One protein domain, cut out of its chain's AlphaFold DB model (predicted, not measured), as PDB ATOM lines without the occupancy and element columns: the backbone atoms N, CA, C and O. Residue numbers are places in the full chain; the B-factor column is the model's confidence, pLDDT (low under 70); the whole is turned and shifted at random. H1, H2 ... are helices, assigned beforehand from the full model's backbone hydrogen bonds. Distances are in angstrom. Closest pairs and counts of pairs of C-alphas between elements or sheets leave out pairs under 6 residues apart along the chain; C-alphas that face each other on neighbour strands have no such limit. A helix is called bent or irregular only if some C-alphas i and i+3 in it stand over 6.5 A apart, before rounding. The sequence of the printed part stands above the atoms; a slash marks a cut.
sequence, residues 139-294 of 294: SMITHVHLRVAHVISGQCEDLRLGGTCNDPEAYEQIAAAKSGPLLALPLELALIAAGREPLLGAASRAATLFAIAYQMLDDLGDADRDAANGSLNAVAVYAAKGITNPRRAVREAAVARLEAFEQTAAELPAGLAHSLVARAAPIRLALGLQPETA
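Overview. This is residues 139 to 294 of the 294 residues of the protein "Geranylgeranyl pyrophosphate synthase" of alpha proteobacterium BAL199 (UniProt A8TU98). Going from the first printed residue, you meet a flat slab of helices in rows: H1 along one edge, then the bent H2, then H3 through the middle, with H5 and H6 side by side on H3's far side. Past a sharp kink in H3, its last turns and short H4 lie at one end of the slab. The 156 printed residues have six named helices, H1 to H6 in order, and no named strand; the class is all helix. The whole is compact, with a radius of gyration of the C-alphas of 16.2 A and spans of 47 by 40 by 20 A.

Along the chain. Find C-alpha 139 at (-33.578, 30.987, 24.041); from there H1 runs to residue 161, 33.5 A on. H2, residues 168 to 193, was assigned as one helix by its hydrogen bonds but is bent: C-alphas 178 and 181 are 7.3 A apart. Its arms are H2a, residues 168 to 178, and H2b, residues 181 to 193; H2b is irregular, with C-alphas 183 and 186 6.9 A apart. H3, residues 197 to 229, spans 41.7 A and is irregular: C-alphas 221 and 224 are 8.0 A apart, and near residue 222 it has a kink of 78 degrees. H4 is residues 234 to 240. H5 runs 30.4 A from Pro 246 to Ala 266. H6, residues 274 to 286, ends at C-alpha 286, (-18.984, 33.756, 59.403); it is neither bent nor irregular, but only just: C-alphas 279 and 282 are 6.3 A apart.

Arrangement. Start at H3, the hub, which touches four other helices. H3, H5 and H6 form an up-and-down bundle, each running against the one before. Look at Ala 213 and Ala 254, the closest C-alphas of H3 and H5, 4.4 A apart; the helices touch at a shallow tilt of 20 degrees. H5 and H6, a hairpin, touch at Glu 262 and Val 277, their closest C-alphas, 7.0 A apart. With residues 197 to 211 alone H3 touches H2b, its hairpin partner, closest at the C-alphas of Ala 184 and Ala 207, 5.0 A. H1 touches H2b at a shallow tilt of 9 degrees, opposite ways, closest at the C-alphas of Arg 147 and Pro 181, 5.4 A; H1 and H3 are apart. H4 touches H2a, closest at the C-alphas of Pro 168 and Val 237, 6.2 A. Every O i to N i+4 pair is within hydrogen-bond range in H1, H2a, H4 and H5, against 7 of 9 in H2b, 25 of 29 in H3 and 6 of 9 in H6.

Size, cuts and confidence. The C-alphas farthest apart, of Gly 195 and Thr 244, are 48.7 A apart. The printed part has no cut, and no link is long. Confidence is under 70 at residues 162 to 164 and 291 to 294.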
ATOM      1  N   SER A 139     -34.886  30.426  23.669       96.69
ATOM      2  CA  SER A 139     -33.578  30.987  24.041       96.69
ATOM      3  C   SER A 139     -33.187  30.639  25.478       96.69
ATOM      4  O   SER A 139     -32.028  30.342  25.746       96.69
ATOM      5  N   MET A 140     -34.154  30.641  26.399       97.19
ATOM      6  CA  MET A 140     -33.929  30.249  27.790       97.19
ATOM      7  C   MET A 140     -33.590  28.767  27.926       97.19
ATOM      8  O   MET A 140     -32.654  28.440  28.642       97.19
ATOM      9  N   ILE A 141     -34.280  27.878  27.209       97.19
ATOM     10  CA  ILE A 141     -33.978  26.439  27.203       97.19
ATOM     11  C   ILE A 141     -32.576  26.184  26.630       97.19
ATOM     12  O   ILE A 141     -31.812  25.416  27.213       97.19
ATOM     13  N   THR A 142     -32.190  26.869  25.548       97.44
ATOM     14  CA  THR A 142     -30.811  26.810  25.033       97.44
ATOM     15  C   THR A 142     -29.803  27.275  26.082       97.44
ATOM     16  O   THR A 142     -28.783  26.622  26.285       97.44
ATOM     17  N   HIS A 143     -30.089  28.373  26.785       97.50
ATOM     18  CA  HIS A 143     -29.206  28.876  27.838       97.50
ATOM     19  C   HIS A 143     -29.097  27.900  29.016       97.50
ATOM     20  O   HIS A 143     -27.992  27.621  29.472       97.50
ATOM     21  N   VAL A 144     -30.210  27.305  29.455       97.44
ATOM     22  CA  VAL A 144     -30.227  26.241  30.475       97.44
ATOM     23  C   VAL A 144     -29.324  25.090  30.064       97.44
ATOM     24  O   VAL A 144     -28.489  24.682  30.866       97.44
ATOM     25  N   HIS A 145     -29.438  24.607  28.825       95.94
ATOM     26  CA  HIS A 145     -28.574  23.542  28.321       95.94
ATOM     27  C   HIS A 145     -27.088  23.901  28.464       95.94
ATOM     28  O   HIS A 145     -26.325  23.093  28.989       95.94
ATOM     29  N   LEU A 146     -26.684  25.119  28.083       95.44
ATOM     30  CA  LEU A 146     -25.293  25.565  28.223       95.44
ATOM     31  C   LEU A 146     -24.822  25.553  29.686       95.44
ATOM     32  O   LEU A 146     -23.693  25.150  29.967       95.44
ATOM     33  N   ARG A 147     -25.671  25.976  30.632       94.56
ATOM     34  CA  ARG A 147     -25.319  25.991  32.065       94.56
ATOM     35  C   ARG A 147     -25.292  24.592  32.670       94.56
ATOM     36  O   ARG A 147     -24.360  24.289  33.408       94.56
ATOM     37  N   VAL A 148     -26.252  23.738  32.325       93.38
ATOM     38  CA  VAL A 148     -26.303  22.338  32.775       93.38
ATOM     39  C   VAL A 148     -25.116  21.549  32.220       93.38
ATOM     40  O   VAL A 148     -24.454  20.856  32.980       93.38
ATOM     41  N   ALA A 149     -24.779  21.711  30.937       93.00
ATOM     42  CA  ALA A 149     -23.606  21.073  30.337       93.00
ATOM     43  C   ALA A 149     -22.305  21.486  31.045       93.00
ATOM     44  O   ALA A 149     -21.438  20.647  31.280       93.00
ATOM     45  N   HIS A 150     -22.191  22.759  31.436       90.75
ATOM     46  CA  HIS A 150     -21.044  23.241  32.199       90.75
ATOM     47  C   HIS A 150     -20.964  22.608  33.598       90.75
ATOM     48  O   HIS A 150     -19.888  22.152  33.977       90.75
ATOM     49  N   VAL A 151     -22.083  22.511  34.330       90.25
ATOM     50  CA  VAL A 151     -22.112  21.822  35.637       90.25
ATOM     51  C   VAL A 151     -21.740  20.353  35.501       90.25
ATOM     52  O   VAL A 151     -20.898  19.880  36.254       90.25
ATOM     53  N   ILE A 152     -22.309  19.645  34.522       89.62
ATOM     54  CA  ILE A 152     -21.997  18.227  34.288       89.62
ATOM     55  C   ILE A 152     -20.507  18.053  33.985       89.62
ATOM     56  O   ILE A 152     -19.874  17.167  34.549       89.62
ATOM     57  N   SER A 153     -19.922  18.917  33.148       87.44
ATOM     58  CA  SER A 153     -18.481  18.882  32.879       87.44
ATOM     59  C   SER A 153     -17.653  19.097  34.149       87.44
ATOM     60  O   SER A 153     -16.652  18.411  34.330       87.44
ATOM     61  N   GLY A 154     -18.064  20.029  35.017       84.00
ATOM     62  CA  GLY A 154     -17.417  20.264  36.310       84.00
ATOM     63  C   GLY A 154     -17.519  19.058  37.245       84.00
ATOM     64  O   GLY A 154     -16.515  18.648  37.818       84.00
ATOM     65  N   GLN A 155     -18.700  18.444  37.334       84.06
ATOM     66  CA  GLN A 155     -18.937  17.250  38.148       84.06
ATOM     67  C   GLN A 155     -18.123  16.049  37.644       84.06
ATOM     68  O   GLN A 155     -17.533  15.325  38.438       84.06
ATOM     69  N   CYS A 156     -18.026  15.844  36.326       85.56
ATOM     70  CA  CYS A 156     -17.177  14.792  35.763       85.56
ATOM     71  C   CYS A 156     -15.696  14.991  36.109       85.56
ATOM     72  O   CYS A 156     -15.000  14.010  36.361       85.56
ATOM     73  N   GLU A 157     -15.218  16.234  36.121       81.69
ATOM     74  CA  GLU A 157     -13.835  16.542  36.480       81.69
ATOM     75  C   GLU A 157     -13.567  16.338  37.980       81.69
ATOM     76  O   GLU A 157     -12.547  15.746  38.332       81.69
ATOM     77  N   ASP A 158     -14.505  16.727  38.852       80.12
ATOM     78  CA  ASP A 158     -14.455  16.465  40.303       80.12
ATOM     79  C   ASP A 158     -14.357  14.952  40.586       80.12
ATOM     80  O   ASP A 158     -13.422  14.475  41.237       80.12
ATOM     81  N   LEU A 159     -15.248  14.167  39.965       80.06
ATOM     82  CA  LEU A 159     -15.246  12.703  40.056       80.06
ATOM     83  C   LEU A 159     -13.954  12.075  39.505       80.06
ATOM     84  O   LEU A 159     -13.471  11.083  40.050       80.06
ATOM     85  N   ARG A 160     -13.376  12.641  38.434       80.94
ATOM     86  CA  ARG A 160     -12.113  12.165  37.841       80.94
ATOM     87  C   ARG A 160     -10.916  12.426  38.756       80.94
ATOM     88  O   ARG A 160      -9.993  11.612  38.788       80.94
ATOM     89  N   LEU A 161     -10.901  13.564  39.447       73.31
ATOM     90  CA  LEU A 161      -9.826  13.937  40.366       73.31
ATOM     91  C   LEU A 161      -9.896  13.164  41.684       73.31
ATOM     92  O   LEU A 161      -8.852  12.948  42.302       73.31
ATOM     93  N   GLY A 162     -11.089  12.733  42.111       69.06
ATOM     94  CA  GLY A 162     -11.261  11.849  43.268       69.06
ATOM     95  C   GLY A 162     -10.607  12.394  44.542       69.06
ATOM     96  O   GLY A 162      -9.921  11.654  45.241       69.06
ATOM     97  N   GLY A 163     -10.719  13.706  44.779       67.25
ATOM     98  CA  GLY A 163     -10.119  14.387  45.935       67.25
ATOM     99  C   GLY A 163      -8.633  14.742  45.803       67.25
ATOM    100  O   GLY A 163      -8.086  15.427  46.668       67.25
ATOM    101  N   THR A 164      -7.955  14.343  44.720       69.50
ATOM    102  CA  THR A 164      -6.530  14.645  44.516       69.50
ATOM    103  C   THR A 164      -6.328  15.972  43.783       69.50
ATOM    104  O   THR A 164      -6.334  16.053  42.557       69.50
ATOM    105  N   CYS A 165      -6.128  17.047  44.545       79.25
ATOM    106  CA  CYS A 165      -5.748  18.353  44.013       79.25
ATOM    107  C   CYS A 165      -4.769  19.044  44.970       79.25
ATOM    108  O   CYS A 165      -4.967  19.056  46.182       79.25
ATOM    109  N   ASN A 166      -3.699  19.621  44.428       82.62
ATOM    110  CA  ASN A 166      -2.735  20.434  45.176       82.62
ATOM    111  C   ASN A 166      -2.615  21.856  44.608       82.62
ATOM    112  O   ASN A 166      -1.703  22.596  44.978       82.62
ATOM    113  N   ASP A 167      -3.528  22.237  43.714       89.44
ATOM    114  CA  ASP A 167      -3.549  23.555  43.105       89.44
ATOM    115  C   ASP A 167      -4.835  24.323  43.464       89.44
ATOM    116  O   ASP A 167      -5.914  23.995  42.975       89.44
ATOM    117  N   PRO A 168      -4.739  25.370  44.305       90.50
ATOM    118  CA  PRO A 168      -5.832  26.273  44.633       90.50
ATOM    119  C   PRO A 168      -6.574  26.846  43.429       90.50
ATOM    120  O   PRO A 168      -7.782  27.035  43.517       90.50
ATOM    121  N   GLU A 169      -5.883  27.123  42.319       90.06
ATOM    122  CA  GLU A 169      -6.534  27.669  41.127       90.06
ATOM    123  C   GLU A 169      -7.421  26.614  40.457       90.06
ATOM    124  O   GLU A 169      -8.595  26.879  40.193       90.06
ATOM    125  N   ALA A 170      -6.913  25.393  40.274       87.75
ATOM    126  CA  ALA A 170      -7.723  24.265  39.818       87.75
ATOM    127  C   ALA A 170      -8.903  23.969  40.764       87.75
ATOM    128  O   ALA A 170     -10.025  23.771  40.301       87.75
ATOM    129  N   TYR A 171      -8.688  24.002  42.087       89.69
ATOM    130  CA  TYR A 171      -9.769  23.859  43.070       89.69
ATOM    131  C   TYR A 171     -10.863  24.917  42.873       89.69
ATOM    132  O   TYR A 171     -12.045  24.584  42.823       89.69
ATOM    133  N   GLU A 172     -10.488  26.188  42.719       90.38
ATOM    134  CA  GLU A 172     -11.461  27.257  42.503       90.38
ATOM    135  C   GLU A 172     -12.240  27.081  41.200       90.38
ATOM    136  O   GLU A 172     -13.433  27.378  41.167       90.38
ATOM    137  N   GLN A 173     -11.597  26.590  40.135       88.12
ATOM    138  CA  GLN A 173     -12.273  26.285  38.872       88.12
ATOM    139  C   GLN A 173     -13.324  25.179  39.052       88.12
ATOM    140  O   GLN A 173     -14.434  25.307  38.534       88.12
ATOM    141  N   ILE A 174     -13.016  24.141  39.837       86.69
ATOM    142  CA  ILE A 174     -13.956  23.057  40.163       86.69
ATOM    143  C   ILE A 174     -15.116  23.590  41.012       86.69
ATOM    144  O   ILE A 174     -16.281  23.418  40.646       86.69
ATOM    145  N   ALA A 175     -14.813  24.314  42.094       86.75
ATOM    146  CA  ALA A 175     -15.818  24.928  42.965       86.75
ATOM    147  C   ALA A 175     -16.743  25.880  42.181       86.75
ATOM    148  O   ALA A 175     -17.968  25.866  42.344       86.75
ATOM    149  N   ALA A 176     -16.166  26.669  41.269       87.38
ATOM    150  CA  ALA A 176     -16.899  27.546  40.369       87.38
ATOM    151  C   ALA A 176     -17.825  26.768  39.430       87.38
ATOM    152  O   ALA A 176     -18.964  27.191  39.238       87.38
ATOM    153  N   ALA A 177     -17.363  25.658  38.850       85.69
ATOM    154  CA  ALA A 177     -18.119  24.879  37.874       85.69
ATOM    155  C   ALA A 177     -19.281  24.089  38.500       85.69
ATOM    156  O   ALA A 177     -20.336  23.984  37.873       85.69
ATOM    157  N   LYS A 178     -19.130  23.594  39.736       82.19
ATOM    158  CA  LYS A 178     -20.145  22.771  40.422       82.19
ATOM    159  C   LYS A 178     -21.389  23.573  40.812       82.19
ATOM    160  O   LYS A 178     -22.514  23.208  40.479       82.19
ATOM    161  N   SER A 179     -21.186  24.718  41.465       78.06
ATOM    162  CA  SER A 179     -22.285  25.485  42.073       78.06
ATOM    163  C   SER A 179     -22.618  26.784  41.336       78.06
ATOM    164  O   SER A 179     -23.780  27.211  41.322       78.06
ATOM    165  N   GLY A 180     -21.628  27.409  40.692       84.19
ATOM    166  CA  GLY A 180     -21.759  28.723  40.059       84.19
ATOM    167  C   GLY A 180     -22.835  28.788  38.966       84.19
ATOM    168  O   GLY A 180     -23.719  29.645  39.056       84.19
ATOM    169  N   PRO A 181     -22.838  27.891  37.956       89.69
ATOM    170  CA  PRO A 181     -23.744  28.019  36.821       89.69
ATOM    171  C   PRO A 181     -25.226  27.952  37.193       89.69
ATOM    172  O   PRO A 181     -26.003  28.797  36.748       89.69
ATOM    173  N   LEU A 182     -25.625  27.003  38.047       91.44
ATOM    174  CA  LEU A 182     -27.022  26.872  38.485       91.44
ATOM    175  C   LEU A 182     -27.422  27.900  39.547       91.44
ATOM    176  O   LEU A 182     -28.616  28.090  39.784       91.44
ATOM    177  N   LEU A 183     -26.462  28.555  40.206       91.50
ATOM    178  CA  LEU A 183     -26.742  29.700  41.072       91.50
ATOM    179  C   LEU A 183     -26.956  30.987  40.261       91.50
ATOM    180  O   LEU A 183     -27.792  31.808  40.634       91.50
ATOM    181  N   ALA A 184     -26.239  31.143  39.144       94.38
ATOM    182  CA  ALA A 184     -26.394  32.260  38.213       94.38
ATOM    183  C   ALA A 184     -27.697  32.178  37.405       94.38
ATOM    184  O   ALA A 184     -28.308  33.203  37.093       94.38
ATOM    185  N   LEU A 185     -28.129  30.954  37.086       96.50
ATOM    186  CA  LEU A 185     -29.227  30.675  36.165       96.50
ATOM    187  C   LEU A 185     -30.519  31.478  36.443       96.50
ATOM    188  O   LEU A 185     -31.047  32.054  35.496       96.50
ATOM    189  N   PRO A 186     -31.019  31.623  37.689       96.50
ATOM    190  CA  PRO A 186     -32.204  32.440  37.971       96.50
ATOM    191  C   PRO A 186     -32.087  33.903  37.510       96.50
ATOM    192  O   PRO A 186     -33.046  34.461  36.973       96.50
ATOM    193  N   LEU A 187     -30.913  34.523  37.699       95.25
ATOM    194  CA  LEU A 187     -30.634  35.896  37.256       95.25
ATOM    195  C   LEU A 187     -30.530  35.959  35.734       95.25
ATOM    196  O   LEU A 187     -31.109  36.838  35.100       95.25
ATOM    197  N   GLU A 188     -29.802  35.008  35.152       97.06
ATOM    198  CA  GLU A 188     -29.569  34.922  33.712       97.06
ATOM    199  C   GLU A 188     -30.885  34.738  32.941       97.06
ATOM    200  O   GLU A 188     -31.135  35.436  31.958       97.06
ATOM    201  N   LEU A 189     -31.778  33.870  33.423       97.88
ATOM    202  CA  LEU A 189     -33.086  33.654  32.810       97.88
ATOM    203  C   LEU A 189     -33.988  34.887  32.908       97.88
ATOM    204  O   LEU A 189     -34.652  35.231  31.931       97.88
ATOM    205  N   ALA A 190     -33.979  35.592  34.043       96.62
ATOM    206  CA  ALA A 190     -34.727  36.838  34.184       96.62
ATOM    207  C   ALA A 190     -34.213  37.917  33.208       96.62
ATOM    208  O   ALA A 190     -35.009  38.608  32.569       96.62
ATOM    209  N   LEU A 191     -32.891  38.013  33.023       96.62
ATOM    210  CA  LEU A 191     -32.269  38.910  32.045       96.62
ATOM    211  C   LEU A 191     -32.651  38.559  30.601       96.62
ATOM    212  O   LEU A 191     -32.986  39.459  29.832       96.62
ATOM    213  N   ILE A 192     -32.644  37.275  30.233       97.44
ATOM    214  CA  ILE A 192     -33.059  36.819  28.894       97.44
ATOM    215  C   ILE A 192     -34.538  37.135  28.653       97.44
ATOM    216  O   ILE A 192     -34.894  37.681  27.606       97.44
ATOM    217  N   ALA A 193     -35.403  36.854  29.632       96.88
ATOM    218  CA  ALA A 193     -36.828  37.160  29.543       96.88
ATOM    219  C   ALA A 193     -37.096  38.669  29.380       96.88
ATOM    220  O   ALA A 193     -38.017  39.055  28.662       96.88
ATOM    221  N   ALA A 194     -36.267  39.522  29.991       95.25
ATOM    222  CA  ALA A 194     -36.369  40.980  29.902       95.25
ATOM    223  C   ALA A 194     -35.666  41.602  28.675       95.25
ATOM    224  O   ALA A 194     -35.718  42.823  28.496       95.25
ATOM    225  N   GLY A 195     -34.977  40.807  27.845       95.44
ATOM    226  CA  GLY A 195     -34.168  41.324  26.736       95.44
ATOM    227  C   GLY A 195     -32.983  42.168  27.223       95.44
ATOM    228  O   GLY A 195     -32.810  43.322  26.811       95.44
ATOM    229  N   ARG A 196     -32.242  41.654  28.208       94.94
ATOM    230  CA  ARG A 196     -31.067  42.282  28.838       94.94
ATOM    231  C   ARG A 196     -29.843  41.364  28.806       94.94
ATOM    232  O   ARG A 196     -29.005  41.394  29.704       94.94
ATOM    233  N   GLU A 197     -29.714  40.590  27.736       94.75
ATOM    234  CA  GLU A 197     -28.618  39.656  27.486       94.75
ATOM    235  C   GLU A 197     -27.201  40.269  27.639       94.75
ATOM    236  O   GLU A 197     -26.319  39.565  28.135       94.75
ATOM    237  N   PRO A 198     -26.940  41.567  27.346       95.25
ATOM    238  CA  PRO A 198     -25.632  42.178  27.610       95.25
ATOM    239  C   PRO A 198     -25.163  42.132  29.077       95.25
ATOM    240  O   PRO A 198     -23.970  42.261  29.336       95.25
ATOM    241  N   LEU A 199     -26.074  41.936  30.039       94.69
ATOM    242  CA  LEU A 199     -25.748  41.841  31.468       94.69
ATOM    243  C   LEU A 199     -25.421  40.411  31.934       94.69
ATOM    244  O   LEU A 199     -25.001  40.231  33.077       94.69
ATOM    245  N   LEU A 200     -25.574  39.394  31.074       94.62
ATOM    246  CA  LEU A 200     -25.356  37.986  31.442       94.62
ATOM    247  C   LEU A 200     -23.940  37.728  31.960       94.62
ATOM    248  O   LEU A 200     -23.765  36.996  32.930       94.62
ATOM    249  N   GLY A 201     -22.932  38.366  31.358       93.94
ATOM    250  CA  GLY A 201     -21.545  38.225  31.797       93.94
ATOM    251  C   GLY A 201     -21.329  38.709  33.233       93.94
ATOM    252  O   GLY A 201     -20.678  38.021  34.012       93.94
ATOM    253  N   ALA A 202     -21.903  39.859  33.601       93.44
ATOM    254  CA  ALA A 202     -21.802  40.395  34.960       93.44
ATOM    255  C   ALA A 202     -22.569  39.528  35.972       93.44
ATOM    256  O   ALA A 202     -22.030  39.204  37.028       93.44
ATOM    257  N   ALA A 203     -23.778  39.076  35.621       93.62
ATOM    258  CA  ALA A 203     -24.575  38.193  36.476       93.62
ATOM    259  C   ALA A 203     -23.879  36.846  36.733       93.62
ATOM    260  O   ALA A 203     -23.801  36.403  37.880       93.62
ATOM    261  N   SER A 204     -23.320  36.236  35.683       93.88
ATOM    262  CA  SER A 204     -22.545  34.996  35.773       93.88
ATOM    263  C   SER A 204     -21.315  35.173  36.665       93.88
ATOM    264  O   SER A 204     -21.124  34.397  37.597       93.88
ATOM    265  N   ARG A 205     -20.524  36.239  36.458       93.81
ATOM    266  CA  ARG A 205     -19.348  36.535  37.297       93.81
ATOM    267  C   ARG A 205     -19.716  36.727  38.766       93.81
ATOM    268  O   ARG A 205     -19.072  36.125  39.619       93.81
ATOM    269  N   ALA A 206     -20.748  37.521  39.060       93.62
ATOM    270  CA  ALA A 206     -21.194  37.754  40.432       93.62
ATOM    271  C   ALA A 206     -21.591  36.435  41.118       93.62
ATOM    272  O   ALA A 206     -21.096  36.116  42.197       93.62
ATOM    273  N   ALA A 207     -22.429  35.625  40.469       92.88
ATOM    274  CA  ALA A 207     -22.855  34.341  41.016       92.88
ATOM    275  C   ALA A 207     -21.695  33.347  41.193       92.88
ATOM    276  O   ALA A 207     -21.653  32.650  42.204       92.88
ATOM    277  N   THR A 208     -20.734  33.310  40.264       93.25
ATOM    278  CA  THR A 208     -19.530  32.477  40.393       93.25
ATOM    279  C   THR A 208     -18.672  32.898  41.584       93.25
ATOM    280  O   THR A 208     -18.275  32.045  42.371       93.25
ATOM    281  N   LEU A 209     -18.414  34.196  41.758       94.62
ATOM    282  CA  LEU A 209     -17.628  34.709  42.886       94.62
ATOM    283  C   LEU A 209     -18.292  34.385  44.231       94.62
ATOM    284  O   LEU A 209     -17.625  33.906  45.147       94.62
ATOM    285  N   PHE A 210     -19.614  34.562  44.313       93.50
ATOM    286  CA  PHE A 210     -20.389  34.162  45.484       93.50
ATOM    287  C   PHE A 210     -20.290  32.653  45.746       93.50
ATOM    288  O   PHE A 210     -20.078  32.244  46.884       93.50
ATOM    289  N   ALA A 211     -20.433  31.821  44.706       92.00
ATOM    290  CA  ALA A 211     -20.380  30.367  44.842       92.00
ATOM    291  C   ALA A 211     -19.016  29.886  45.357       92.00
ATOM    292  O   ALA A 211     -18.979  29.042  46.249       92.00
ATOM    293  N   ILE A 212     -17.915  30.465  44.864       93.31
ATOM    294  CA  ILE A 212     -16.561  30.158  45.352       93.31
ATOM    295  C   ILE A 212     -16.422  30.553  46.827       93.31
ATOM    296  O   ILE A 212     -15.973  29.744  47.634       93.31
ATOM    297  N   ALA A 213     -16.833  31.772  47.198       94.50
ATOM    298  CA  ALA A 213     -16.748  32.241  48.583       94.50
ATOM    299  C   ALA A 213     -17.563  31.358  49.542       94.50
ATOM    300  O   ALA A 213     -17.101  31.033  50.634       94.50
ATOM    301  N   TYR A 214     -18.763  30.949  49.117       91.69
ATOM    302  CA  TYR A 214     -19.619  30.046  49.879       91.69
ATOM    303  C   TYR A 214     -18.983  28.661  50.044       91.69
ATOM    304  O   TYR A 214     -18.927  28.167  51.165       91.69
ATOM    305  N   GLN A 215     -18.454  28.068  48.966       92.31
ATOM    306  CA  GLN A 215     -17.809  26.752  49.027       92.31
ATOM    307  C   GLN A 215     -16.572  26.770  49.933       92.31
ATOM    308  O   GLN A 215     -16.416  25.899  50.776       92.31
ATOM    309  N   MET A 216     -15.729  27.801  49.834       94.19
ATOM    310  CA  MET A 216     -14.566  27.934  50.717       94.19
ATOM    311  C   MET A 216     -14.956  28.078  52.193       94.19
ATOM    312  O   MET A 216     -14.229  27.606  53.066       94.19
ATOM    313  N   LEU A 217     -16.074  28.745  52.493       94.12
ATOM    314  CA  LEU A 217     -16.588  28.834  53.858       94.12
ATOM    315  C   LEU A 217     -17.081  27.472  54.370       94.12
ATOM    316  O   LEU A 217     -16.810  27.138  55.523       94.12
ATOM    317  N   ASP A 218     -17.780  26.713  53.529       91.75
ATOM    318  CA  ASP A 218     -18.261  25.364  53.848       91.75
ATOM    319  C   ASP A 218     -17.076  24.428  54.144       91.75
ATOM    320  O   ASP A 218     -16.971  23.871  55.236       91.75
ATOM    321  N   ASP A 219     -16.081  24.419  53.253       93.06
ATOM    322  CA  ASP A 219     -14.848  23.640  53.390       93.06
ATOM    323  C   ASP A 219     -14.050  23.997  54.658       93.06
ATOM    324  O   ASP A 219     -13.392  23.139  55.247       93.06
ATOM    325  N   LEU A 220     -14.090  25.259  55.113       93.69
ATOM    326  CA  LEU A 220     -13.474  25.657  56.385       93.69
ATOM    327  C   LEU A 220     -14.157  24.999  57.591       93.69
ATOM    328  O   LEU A 220     -13.472  24.694  58.578       93.69
ATOM    329  N   GLY A 221     -15.480  24.831  57.526       90.81
ATOM    330  CA  GLY A 221     -16.289  24.175  58.549       90.81
ATOM    331  C   GLY A 221     -16.133  22.655  58.537       90.81
ATOM    332  O   GLY A 221     -15.982  22.061  59.604       90.81
ATOM    333  N   ASP A 222     -16.084  22.055  57.347       90.50
ATOM    334  CA  ASP A 222     -16.101  20.599  57.156       90.50
ATOM    335  C   ASP A 222     -14.711  19.958  56.960       90.50
ATOM    336  O   ASP A 222     -14.607  18.737  56.876       90.50
ATOM    337  N   ALA A 223     -13.624  20.738  57.018       89.00
ATOM    338  CA  ALA A 223     -12.250  20.273  56.771       89.00
ATOM    339  C   ALA A 223     -11.856  18.954  57.463       89.00
ATOM    340  O   ALA A 223     -11.183  18.122  56.857       89.00
ATOM    341  N   ASP A 224     -12.256  18.746  58.723       86.38
ATOM    342  CA  ASP A 224     -11.897  17.526  59.460       86.38
ATOM    343  C   ASP A 224     -12.718  16.309  58.986       86.38
ATOM    344  O   ASP A 224     -12.211  15.186  58.962       86.38
ATOM    345  N   ARG A 225     -13.976  16.527  58.580       85.50
ATOM    346  CA  ARG A 225     -14.861  15.495  58.021       85.50
ATOM    347  C   ARG A 225     -14.410  15.104  56.615       85.50
ATOM    348  O   ARG A 225     -14.288  13.916  56.330       85.50
ATOM    349  N   ASP A 226     -14.123  16.086  55.769       85.19
ATOM    350  CA  ASP A 226     -13.729  15.847  54.379       85.19
ATOM    351  C   ASP A 226     -12.379  15.136  54.298       85.19
ATOM    352  O   ASP A 226     -12.211  14.205  53.509       85.19
ATOM    353  N   ALA A 227     -11.445  15.494  55.187       84.06
ATOM    354  CA  ALA A 227     -10.173  14.794  55.317       84.06
ATOM    355  C   ALA A 227     -10.352  13.310  55.686       84.06
ATOM    356  O   ALA A 227      -9.603  12.467  55.194       84.06
ATOM    357  N   ALA A 228     -11.341  12.975  56.522       83.50
ATOM    358  CA  ALA A 228     -11.633  11.588  56.888       83.50
ATOM    359  C   ALA A 228     -12.249  10.785  55.729       83.50
ATOM    360  O   ALA A 228     -12.000   9.584  55.618       83.50
ATOM    361  N   ASN A 229     -13.017  11.448  54.861       79.44
ATOM    362  CA  ASN A 229     -13.699  10.828  53.723       79.44
ATOM    363  C   ASN A 229     -12.858  10.821  52.432       79.44
ATOM    364  O   ASN A 229     -13.231  10.157  51.469       79.44
ATOM    365  N   GLY A 230     -11.727  11.535  52.405       78.12
ATOM    366  CA  GLY A 230     -10.896  11.686  51.206       78.12
ATOM    367  C   GLY A 230     -11.517  12.597  50.143       78.12
ATOM    368  O   GLY A 230     -11.163  12.498  48.969       78.12
ATOM    369  N   SER A 231     -12.445  13.468  50.539       81.44
ATOM    370  CA  SER A 231     -13.131  14.402  49.646       81.44
ATOM    371  C   SER A 231     -12.256  15.621  49.334       81.44
ATOM    372  O   SER A 231     -11.386  16.006  50.120       81.44
ATOM    373  N   LEU A 232     -12.484  16.247  48.176       86.12
ATOM    374  CA  LEU A 232     -11.814  17.493  47.808       86.12
ATOM    375  C   LEU A 232     -12.201  18.606  48.795       86.12
ATOM    376  O   LEU A 232     -13.381  18.889  48.960       86.12
ATOM    377  N   ASN A 233     -11.212  19.257  49.410       92.12
ATOM    378  CA  ASN A 233     -11.435  20.347  50.362       92.12
ATOM    379  C   ASN A 233     -10.344  21.422  50.231       92.12
ATOM    380  O   ASN A 233      -9.150  21.106  50.184       92.12
ATOM    381  N   ALA A 234     -10.734  22.698  50.224       93.62
ATOM    382  CA  ALA A 234      -9.833  23.839  50.063       93.62
ATOM    383  C   ALA A 234      -8.658  23.821  51.051       93.62
ATOM    384  O   ALA A 234      -7.516  24.079  50.671       93.62
ATOM    385  N   VAL A 235      -8.909  23.501  52.324       94.06
ATOM    386  CA  VAL A 235      -7.871  23.488  53.366       94.06
ATOM    387  C   VAL A 235      -6.828  22.415  53.064       94.06
ATOM    388  O   VAL A 235      -5.630  22.683  53.184       94.06
ATOM    389  N   ALA A 236      -7.266  21.234  52.622       92.25
ATOM    390  CA  ALA A 236      -6.377  20.147  52.224       92.25
ATOM    391  C   ALA A 236      -5.559  20.513  50.975       92.25
ATOM    392  O   ALA A 236      -4.341  20.330  50.970       92.25
ATOM    393  N   VAL A 237      -6.192  21.119  49.962       92.88
ATOM    394  CA  VAL A 237      -5.519  21.593  48.737       92.88
ATOM    395  C   VAL A 237      -4.434  22.622  49.070       92.88
ATOM    396  O   VAL A 237      -3.296  22.520  48.608       92.88
ATOM    397  N   TYR A 238      -4.760  23.605  49.912       94.75
ATOM    398  CA  TYR A 238      -3.826  24.657  50.313       94.75
ATOM    399  C   TYR A 238      -2.664  24.088  51.138       94.75
ATOM    400  O   TYR A 238      -1.513  24.488  50.941       94.75
ATOM    401  N   ALA A 239      -2.938  23.126  52.026       92.75
ATOM    402  CA  ALA A 239      -1.907  22.423  52.781       92.75
ATOM    403  C   ALA A 239      -0.973  21.626  51.853       92.75
ATOM    404  O   ALA A 239       0.246  21.715  51.989       92.75
ATOM    405  N   ALA A 240      -1.530  20.916  50.866       91.50
ATOM    406  CA  ALA A 240      -0.777  20.135  49.886       91.50
ATOM    407  C   ALA A 240       0.124  21.002  48.985       91.50
ATOM    408  O   ALA A 240       1.187  20.544  48.567       91.50
ATOM    409  N   LYS A 241      -0.245  22.269  48.737       93.50
ATOM    410  CA  LYS A 241       0.615  23.256  48.051       93.50
ATOM    411  C   LYS A 241       1.776  23.773  48.915       93.50
ATOM    412  O   LYS A 241       2.653  24.466  48.407       93.50
ATOM    413  N   GLY A 242       1.795  23.462  50.213       93.44
ATOM    414  CA  GLY A 242       2.822  23.917  51.155       93.44
ATOM    415  C   GLY A 242       2.525  25.267  51.818       93.44
ATOM    416  O   GLY A 242       3.442  25.917  52.320       93.44
ATOM    417  N   ILE A 243       1.264  25.714  51.836       94.81
ATOM    418  CA  ILE A 243       0.876  26.959  52.515       94.81
ATOM    419  C   ILE A 243       0.930  26.749  54.035       94.81
ATOM    420  O   ILE A 243       0.246  25.886  54.576       94.81
ATOM    421  N   THR A 244       1.714  27.573  54.740       93.12
ATOM    422  CA  THR A 244       2.005  27.410  56.180       93.12
ATOM    423  C   THR A 244       0.769  27.477  57.080       93.12
ATOM    424  O   THR A 244       0.714  26.800  58.102       93.12
ATOM    425  N   ASN A 245      -0.227  28.296  56.728       95.81
ATOM    426  CA  ASN A 245      -1.490  28.391  57.461       95.81
ATOM    427  C   ASN A 245      -2.673  28.272  56.483       95.81
ATOM    428  O   ASN A 245      -3.227  29.292  56.060       95.81
ATOM    429  N   PRO A 246      -3.045  27.040  56.089       95.38
ATOM    430  CA  PRO A 246      -3.997  26.809  55.007       95.38
ATOM    431  C   PRO A 246      -5.400  27.310  55.363       95.38
ATOM    432  O   PRO A 246      -6.020  27.990  54.555       95.38
ATOM    433  N   ARG A 247      -5.870  27.096  56.602       95.56
ATOM    434  CA  ARG A 247      -7.178  27.606  57.063       95.56
ATOM    435  C   ARG A 247      -7.263  29.134  56.980       95.56
ATOM    436  O   ARG A 247      -8.282  29.672  56.556       95.56
ATOM    437  N   ARG A 248      -6.198  29.847  57.365       95.31
ATOM    438  CA  ARG A 248      -6.154  31.311  57.240       95.31
ATOM    439  C   ARG A 248      -6.172  31.751  55.776       95.31
ATOM    440  O   ARG A 248      -6.947  32.635  55.437       95.31
ATOM    441  N   ALA A 249      -5.361  31.123  54.930       96.00
ATOM    442  CA  ALA A 249      -5.275  31.466  53.515       96.00
ATOM    443  C   ALA A 249      -6.594  31.206  52.763       96.00
ATOM    444  O   ALA A 249      -7.025  32.055  51.990       96.00
ATOM    445  N   VAL A 250      -7.283  30.092  53.044       96.25
ATOM    446  CA  VAL A 250      -8.623  29.813  52.492       96.25
ATOM    447  C   VAL A 250      -9.631  30.871  52.944       96.25
ATOM    448  O   VAL A 250     -10.410  31.359  52.132       96.25
ATOM    449  N   ARG A 251      -9.594  31.290  54.217       95.88
ATOM    450  CA  ARG A 251     -10.462  32.372  54.711       95.88
ATOM    451  C   ARG A 251     -10.195  33.699  53.997       95.88
ATOM    452  O   ARG A 251     -11.143  34.368  53.608       95.88
ATOM    453  N   GLU A 252      -8.930  34.078  53.830       95.56
ATOM    454  CA  GLU A 252      -8.543  35.303  53.114       95.56
ATOM    455  C   GLU A 252      -8.981  35.251  51.638       95.56
ATOM    456  O   GLU A 252      -9.525  36.230  51.127       95.56
ATOM    457  N   ALA A 253      -8.842  34.096  50.978       95.81
ATOM    458  CA  ALA A 253      -9.348  33.885  49.624       95.81
ATOM    459  C   ALA A 253     -10.882  34.006  49.555       95.81
ATOM    460  O   ALA A 253     -11.400  34.712  48.689       95.81
ATOM    461  N   ALA A 254     -11.611  33.396  50.496       95.88
ATOM    462  CA  ALA A 254     -13.070  33.487  50.571       95.88
ATOM    463  C   ALA A 254     -13.550  34.940  50.737       95.88
ATOM    464  O   ALA A 254     -14.478  35.363  50.049       95.88
ATOM    465  N   VAL A 255     -12.882  35.719  51.599       95.38
ATOM    466  CA  VAL A 255     -13.142  37.157  51.779       95.38
ATOM    467  C   VAL A 255     -12.927  37.918  50.473       95.38
ATOM    468  O   VAL A 255     -13.831  38.624  50.034       95.38
ATOM    469  N   ALA A 256     -11.787  37.719  49.803       95.88
ATOM    470  CA  ALA A 256     -11.486  38.408  48.549       95.88
ATOM    471  C   ALA A 256     -12.530  38.118  47.453       95.88
ATOM    472  O   ALA A 256     -12.906  39.008  46.686       95.88
ATOM    473  N   ARG A 257     -13.042  36.881  47.382       95.94
ATOM    474  CA  ARG A 257     -14.109  36.508  46.436       95.94
ATOM    475  C   ARG A 257     -15.453  37.120  46.798       95.94
ATOM    476  O   ARG A 257     -16.181  37.522  45.893       95.94
ATOM    477  N   LEU A 258     -15.765  37.226  48.087       94.38
ATOM    478  CA  LEU A 258     -16.991  37.866  48.556       94.38
ATOM    479  C   LEU A 258     -16.993  39.375  48.259       94.38
ATOM    480  O   LEU A 258     -17.977  39.883  47.730       94.38
ATOM    481  N   GLU A 259     -15.877  40.065  48.499       93.88
ATOM    482  CA  GLU A 259     -15.723  41.491  48.172       93.88
ATOM    483  C   GLU A 259     -15.795  41.736  46.655       93.88
ATOM    484  O   GLU A 259     -16.478  42.650  46.189       93.88
ATOM    485  N   ALA A 260     -15.146  40.886  45.851       94.75
ATOM    486  CA  ALA A 260     -15.245  40.959  44.392       94.75
ATOM    487  C   ALA A 260     -16.680  40.690  43.895       94.75
ATOM    488  O   ALA A 260     -17.132  41.303  42.920       94.75
ATOM    489  N   PHE A 261     -17.409  39.784  44.560       94.25
ATOM    490  CA  PHE A 261     -18.831  39.564  44.310       94.25
ATOM    491  C   PHE A 261     -19.636  40.840  44.574       94.25
ATOM    492  O   PHE A 261     -20.409  41.232  43.703       94.25
ATOM    493  N   GLU A 262     -19.449  41.497  45.721       91.25
ATOM    494  CA  GLU A 262     -20.171  42.723  46.093       91.25
ATOM    495  C   GLU A 262     -19.928  43.843  45.067       91.25
ATOM    496  O   GLU A 262     -20.880  44.461  44.585       91.25
ATOM    497  N   GLN A 263     -18.674  44.024  44.636       91.75
ATOM    498  CA  GLN A 263     -18.311  44.980  43.582       91.75
ATOM    499  C   GLN A 263     -18.999  44.660  42.249       91.75
ATOM    500  O   GLN A 263     -19.607  45.535  41.637       91.75
ATOM    501  N   THR A 264     -18.961  43.395  41.816       91.81
ATOM    502  CA  THR A 264     -19.589  42.972  40.552       91.81
ATOM    503  C   THR A 264     -21.118  43.062  40.627       91.81
ATOM    504  O   THR A 264     -21.779  43.423  39.656       91.81
ATOM    505  N   ALA A 265     -21.706  42.751  41.784       89.94
ATOM    506  CA  ALA A 265     -23.143  42.841  42.012       89.94
ATOM    507  C   ALA A 265     -23.642  44.295  41.975       89.94
ATOM    508  O   ALA A 265     -24.769  44.526  41.539       89.94
ATOM    509  N   ALA A 266     -22.807  45.264  42.364       87.88
ATOM    510  CA  ALA A 266     -23.116  46.689  42.264       87.88
ATOM    511  C   ALA A 266     -23.172  47.206  40.811       87.88
ATOM    512  O   ALA A 266     -23.813  48.224  40.552       87.88
ATOM    513  N   GLU A 267     -22.558  46.503  39.849       87.00
ATOM    514  CA  GLU A 267     -22.667  46.817  38.414       87.00
ATOM    515  C   GLU A 267     -24.040  46.438  37.829       87.00
ATOM    516  O   GLU A 267     -24.421  46.902  36.749       87.00
ATOM    517  N   LEU A 268     -24.785  45.564  38.514       88.06
ATOM    518  CA  LEU A 268     -26.087  45.100  38.056       88.06
ATOM    519  C   LEU A 268     -27.189  46.124  38.373       88.06
ATOM    520  O   LEU A 268     -27.125  46.831  39.379       88.06
ATOM    521  N   PRO A 269     -28.254  46.181  37.550       83.12
ATOM    522  CA  PRO A 269     -29.449  46.960  37.841       83.12
ATOM    523  C   PRO A 269     -29.948  46.829  39.282       83.12
ATOM    524  O   PRO A 269     -30.001  45.726  39.835       83.12
ATOM    525  N   ALA A 270     -30.383  47.951  39.861       79.06
ATOM    526  CA  ALA A 270     -30.923  47.989  41.216       79.06
ATOM    527  C   ALA A 270     -32.020  46.927  41.414       79.06
ATOM    528  O   ALA A 270     -32.933  46.788  40.602       79.06
ATOM    529  N   GLY A 271     -31.912  46.160  42.502       77.88
ATOM    530  CA  GLY A 271     -32.850  45.086  42.833       77.88
ATOM    531  C   GLY A 271     -32.551  43.734  42.175       77.88
ATOM    532  O   GLY A 271     -32.973  42.717  42.720       77.88
ATOM    533  N   LEU A 272     -31.774  43.684  41.084       83.50
ATOM    534  CA  LEU A 272     -31.504  42.438  40.356       83.50
ATOM    535  C   LEU A 272     -30.692  41.446  41.199       83.50
ATOM    536  O   LEU A 272     -31.066  40.286  41.326       83.50
ATOM    537  N   ALA A 273     -29.615  41.918  41.826       82.81
ATOM    538  CA  ALA A 273     -28.750  41.096  42.672       82.81
ATOM    539  C   ALA A 273     -29.186  41.053  44.147       82.81
ATOM    540  O   ALA A 273     -28.528  40.403  44.955       82.81
ATOM    541  N   HIS A 274     -30.283  41.723  44.522       82.81
ATOM    542  CA  HIS A 274     -30.643  41.949  45.928       82.81
ATOM    543  C   HIS A 274     -30.747  40.651  46.740       82.81
ATOM    544  O   HIS A 274     -30.247  40.582  47.859       82.81
ATOM    545  N   SER A 275     -31.346  39.610  46.156       79.44
ATOM    546  CA  SER A 275     -31.474  38.293  46.792       79.44
ATOM    547  C   SER A 275     -30.121  37.635  47.063       79.44
ATOM    548  O   SER A 275     -29.929  37.007  48.100       79.44
ATOM    549  N   LEU A 276     -29.177  37.789  46.132       82.56
ATOM    550  CA  LEU A 276     -27.843  37.210  46.234       82.56
ATOM    551  C   LEU A 276     -26.986  38.004  47.233       82.56
ATOM    552  O   LEU A 276     -26.339  37.412  48.090       82.56
ATOM    553  N   VAL A 277     -27.079  39.337  47.210       85.00
ATOM    554  CA  VAL A 277     -26.409  40.232  48.173       85.00
ATOM    555  C   VAL A 277     -26.917  40.001  49.596       85.00
ATOM    556  O   VAL A 277     -26.121  39.853  50.519       85.00
ATOM    557  N   ALA A 278     -28.230  39.859  49.795       85.19
ATOM    558  CA  ALA A 278     -28.796  39.549  51.111       85.19
ATOM    559  C   ALA A 278     -28.253  38.231  51.700       85.19
ATOM    560  O   ALA A 278     -28.233  38.050  52.916       85.19
ATOM    561  N   ARG A 279     -27.787  37.312  50.845       85.44
ATOM    562  CA  ARG A 279     -27.170  36.046  51.253       85.44
ATOM    563  C   ARG A 279     -25.677  36.145  51.531       85.44
ATOM    564  O   ARG A 279     -25.154  35.252  52.185       85.44
ATOM    565  N   ALA A 280     -25.011  37.213  51.102       86.88
ATOM    566  CA  ALA A 280     -23.617  37.468  51.454       86.88
ATOM    567  C   ALA A 280     -23.465  37.910  52.915       86.88
ATOM    568  O   ALA A 280     -22.477  37.562  53.552       86.88
ATOM    569  N   ALA A 281     -24.464  38.586  53.489       86.44
ATOM    570  CA  ALA A 281     -24.436  39.054  54.878       86.44
ATOM    571  C   ALA A 281     -24.079  37.966  55.924       86.44
ATOM    572  O   ALA A 281     -23.154  38.188  56.708       86.44
ATOM    573  N   PRO A 282     -24.727  36.780  55.965       86.19
ATOM    574  CA  PRO A 282     -24.327  35.724  56.899       86.19
ATOM    575  C   PRO A 282     -22.925  35.162  56.614       86.19
ATOM    576  O   PRO A 282     -22.219  34.807  57.554       86.19
ATOM    577  N   ILE A 283     -22.495  35.126  55.347       88.06
ATOM    578  CA  ILE A 283     -21.148  34.677  54.953       88.06
ATOM    579  C   ILE A 283     -20.097  35.665  55.474       88.06
ATOM    580  O   ILE A 283     -19.109  35.242  56.069       88.06
ATOM    581  N   ARG A 284     -20.336  36.981  55.346       89.19
ATOM    582  CA  ARG A 284     -19.464  38.027  55.913       89.19
ATOM    583  C   ARG A 284     -19.244  37.814  57.406       89.19
ATOM    584  O   ARG A 284     -18.102  37.804  57.861       89.19
ATOM    585  N   LEU A 285     -20.333  37.607  58.150       87.62
ATOM    586  CA  LEU A 285     -20.278  37.370  59.594       87.62
ATOM    587  C   LEU A 285     -19.473  36.109  59.926       87.62
ATOM    588  O   LEU A 285     -18.612  36.149  60.802       87.62
ATOM    589  N   ALA A 286     -19.705  35.012  59.202       88.19
ATOM    590  CA  ALA A 286     -18.984  33.756  59.403       88.19
ATOM    591  C   ALA A 286     -17.480  33.863  59.069       88.19
ATOM    592  O   ALA A 286     -16.654  33.207  59.702       88.19
ATOM    593  N   LEU A 287     -17.112  34.734  58.124       87.44
ATOM    594  CA  LEU A 287     -15.721  35.046  57.781       87.44
ATOM    595  C   LEU A 287     -15.068  36.069  58.732       87.44
ATOM    596  O   LEU A 287     -13.870  36.325  58.618       87.44
ATOM    597  N   GLY A 288     -15.818  36.618  59.696       83.25
ATOM    598  CA  GLY A 288     -15.319  37.586  60.678       83.25
ATOM    599  C   GLY A 288     -15.245  39.029  60.168       83.25
ATOM    600  O   GLY A 288     -14.543  39.847  60.760       83.25
ATOM    601  N   LEU A 289     -15.953  39.351  59.082       80.69
ATOM    602  CA  LEU A 289     -16.078  40.715  58.567       80.69
ATOM    603  C   LEU A 289     -17.186  41.477  59.306       80.69
ATOM    604  O   LEU A 289     -18.190  40.902  59.728       80.69
ATOM    605  N   GLN A 290     -17.027  42.798  59.421       71.56
ATOM    606  CA  GLN A 290     -18.096  43.665  59.919       71.56
ATOM    607  C   GLN A 290     -19.284  43.670  58.930       71.56
ATOM    608  O   GLN A 290     -19.060  43.585  57.709       71.56
ATOM    609  N   PRO A 291     -20.536  43.786  59.419       59.97
ATOM    610  CA  PRO A 291     -21.688  44.021  58.553       59.97
ATOM    611  C   PRO A 291     -21.484  45.325  57.774       59.97
ATOM    612  O   PRO A 291     -21.042  46.316  58.358       59.97
ATOM    613  N   GLU A 292     -21.810  45.350  56.480       57.12
ATOM    614  CA  GLU A 292     -21.920  46.628  55.776       57.12
ATOM    615  C   GLU A 292     -23.043  47.444  56.428       57.12
ATOM    616  O   GLU A 292     -24.147  46.941  56.654       57.12
ATOM    617  N   THR A 293     -22.751  48.690  56.798       39.38
ATOM    618  CA  THR A 293     -23.766  49.626  57.283       39.38
ATOM    619  C   THR A 293     -24.772  49.874  56.164       39.38
ATOM    620  O   THR A 293     -24.380  50.349  55.099       39.38
ATOM    621  N   ALA A 294     -26.028  49.502  56.420       35.66
ATOM    622  CA  ALA A 294     -27.165  49.650  55.512       35.66
ATOM    623  C   ALA A 294     -27.416  51.098  55.066       35.66
ATOM    624  O   ALA A 294     -27.149  52.022  55.870       35.66
TER     625      ALA A 294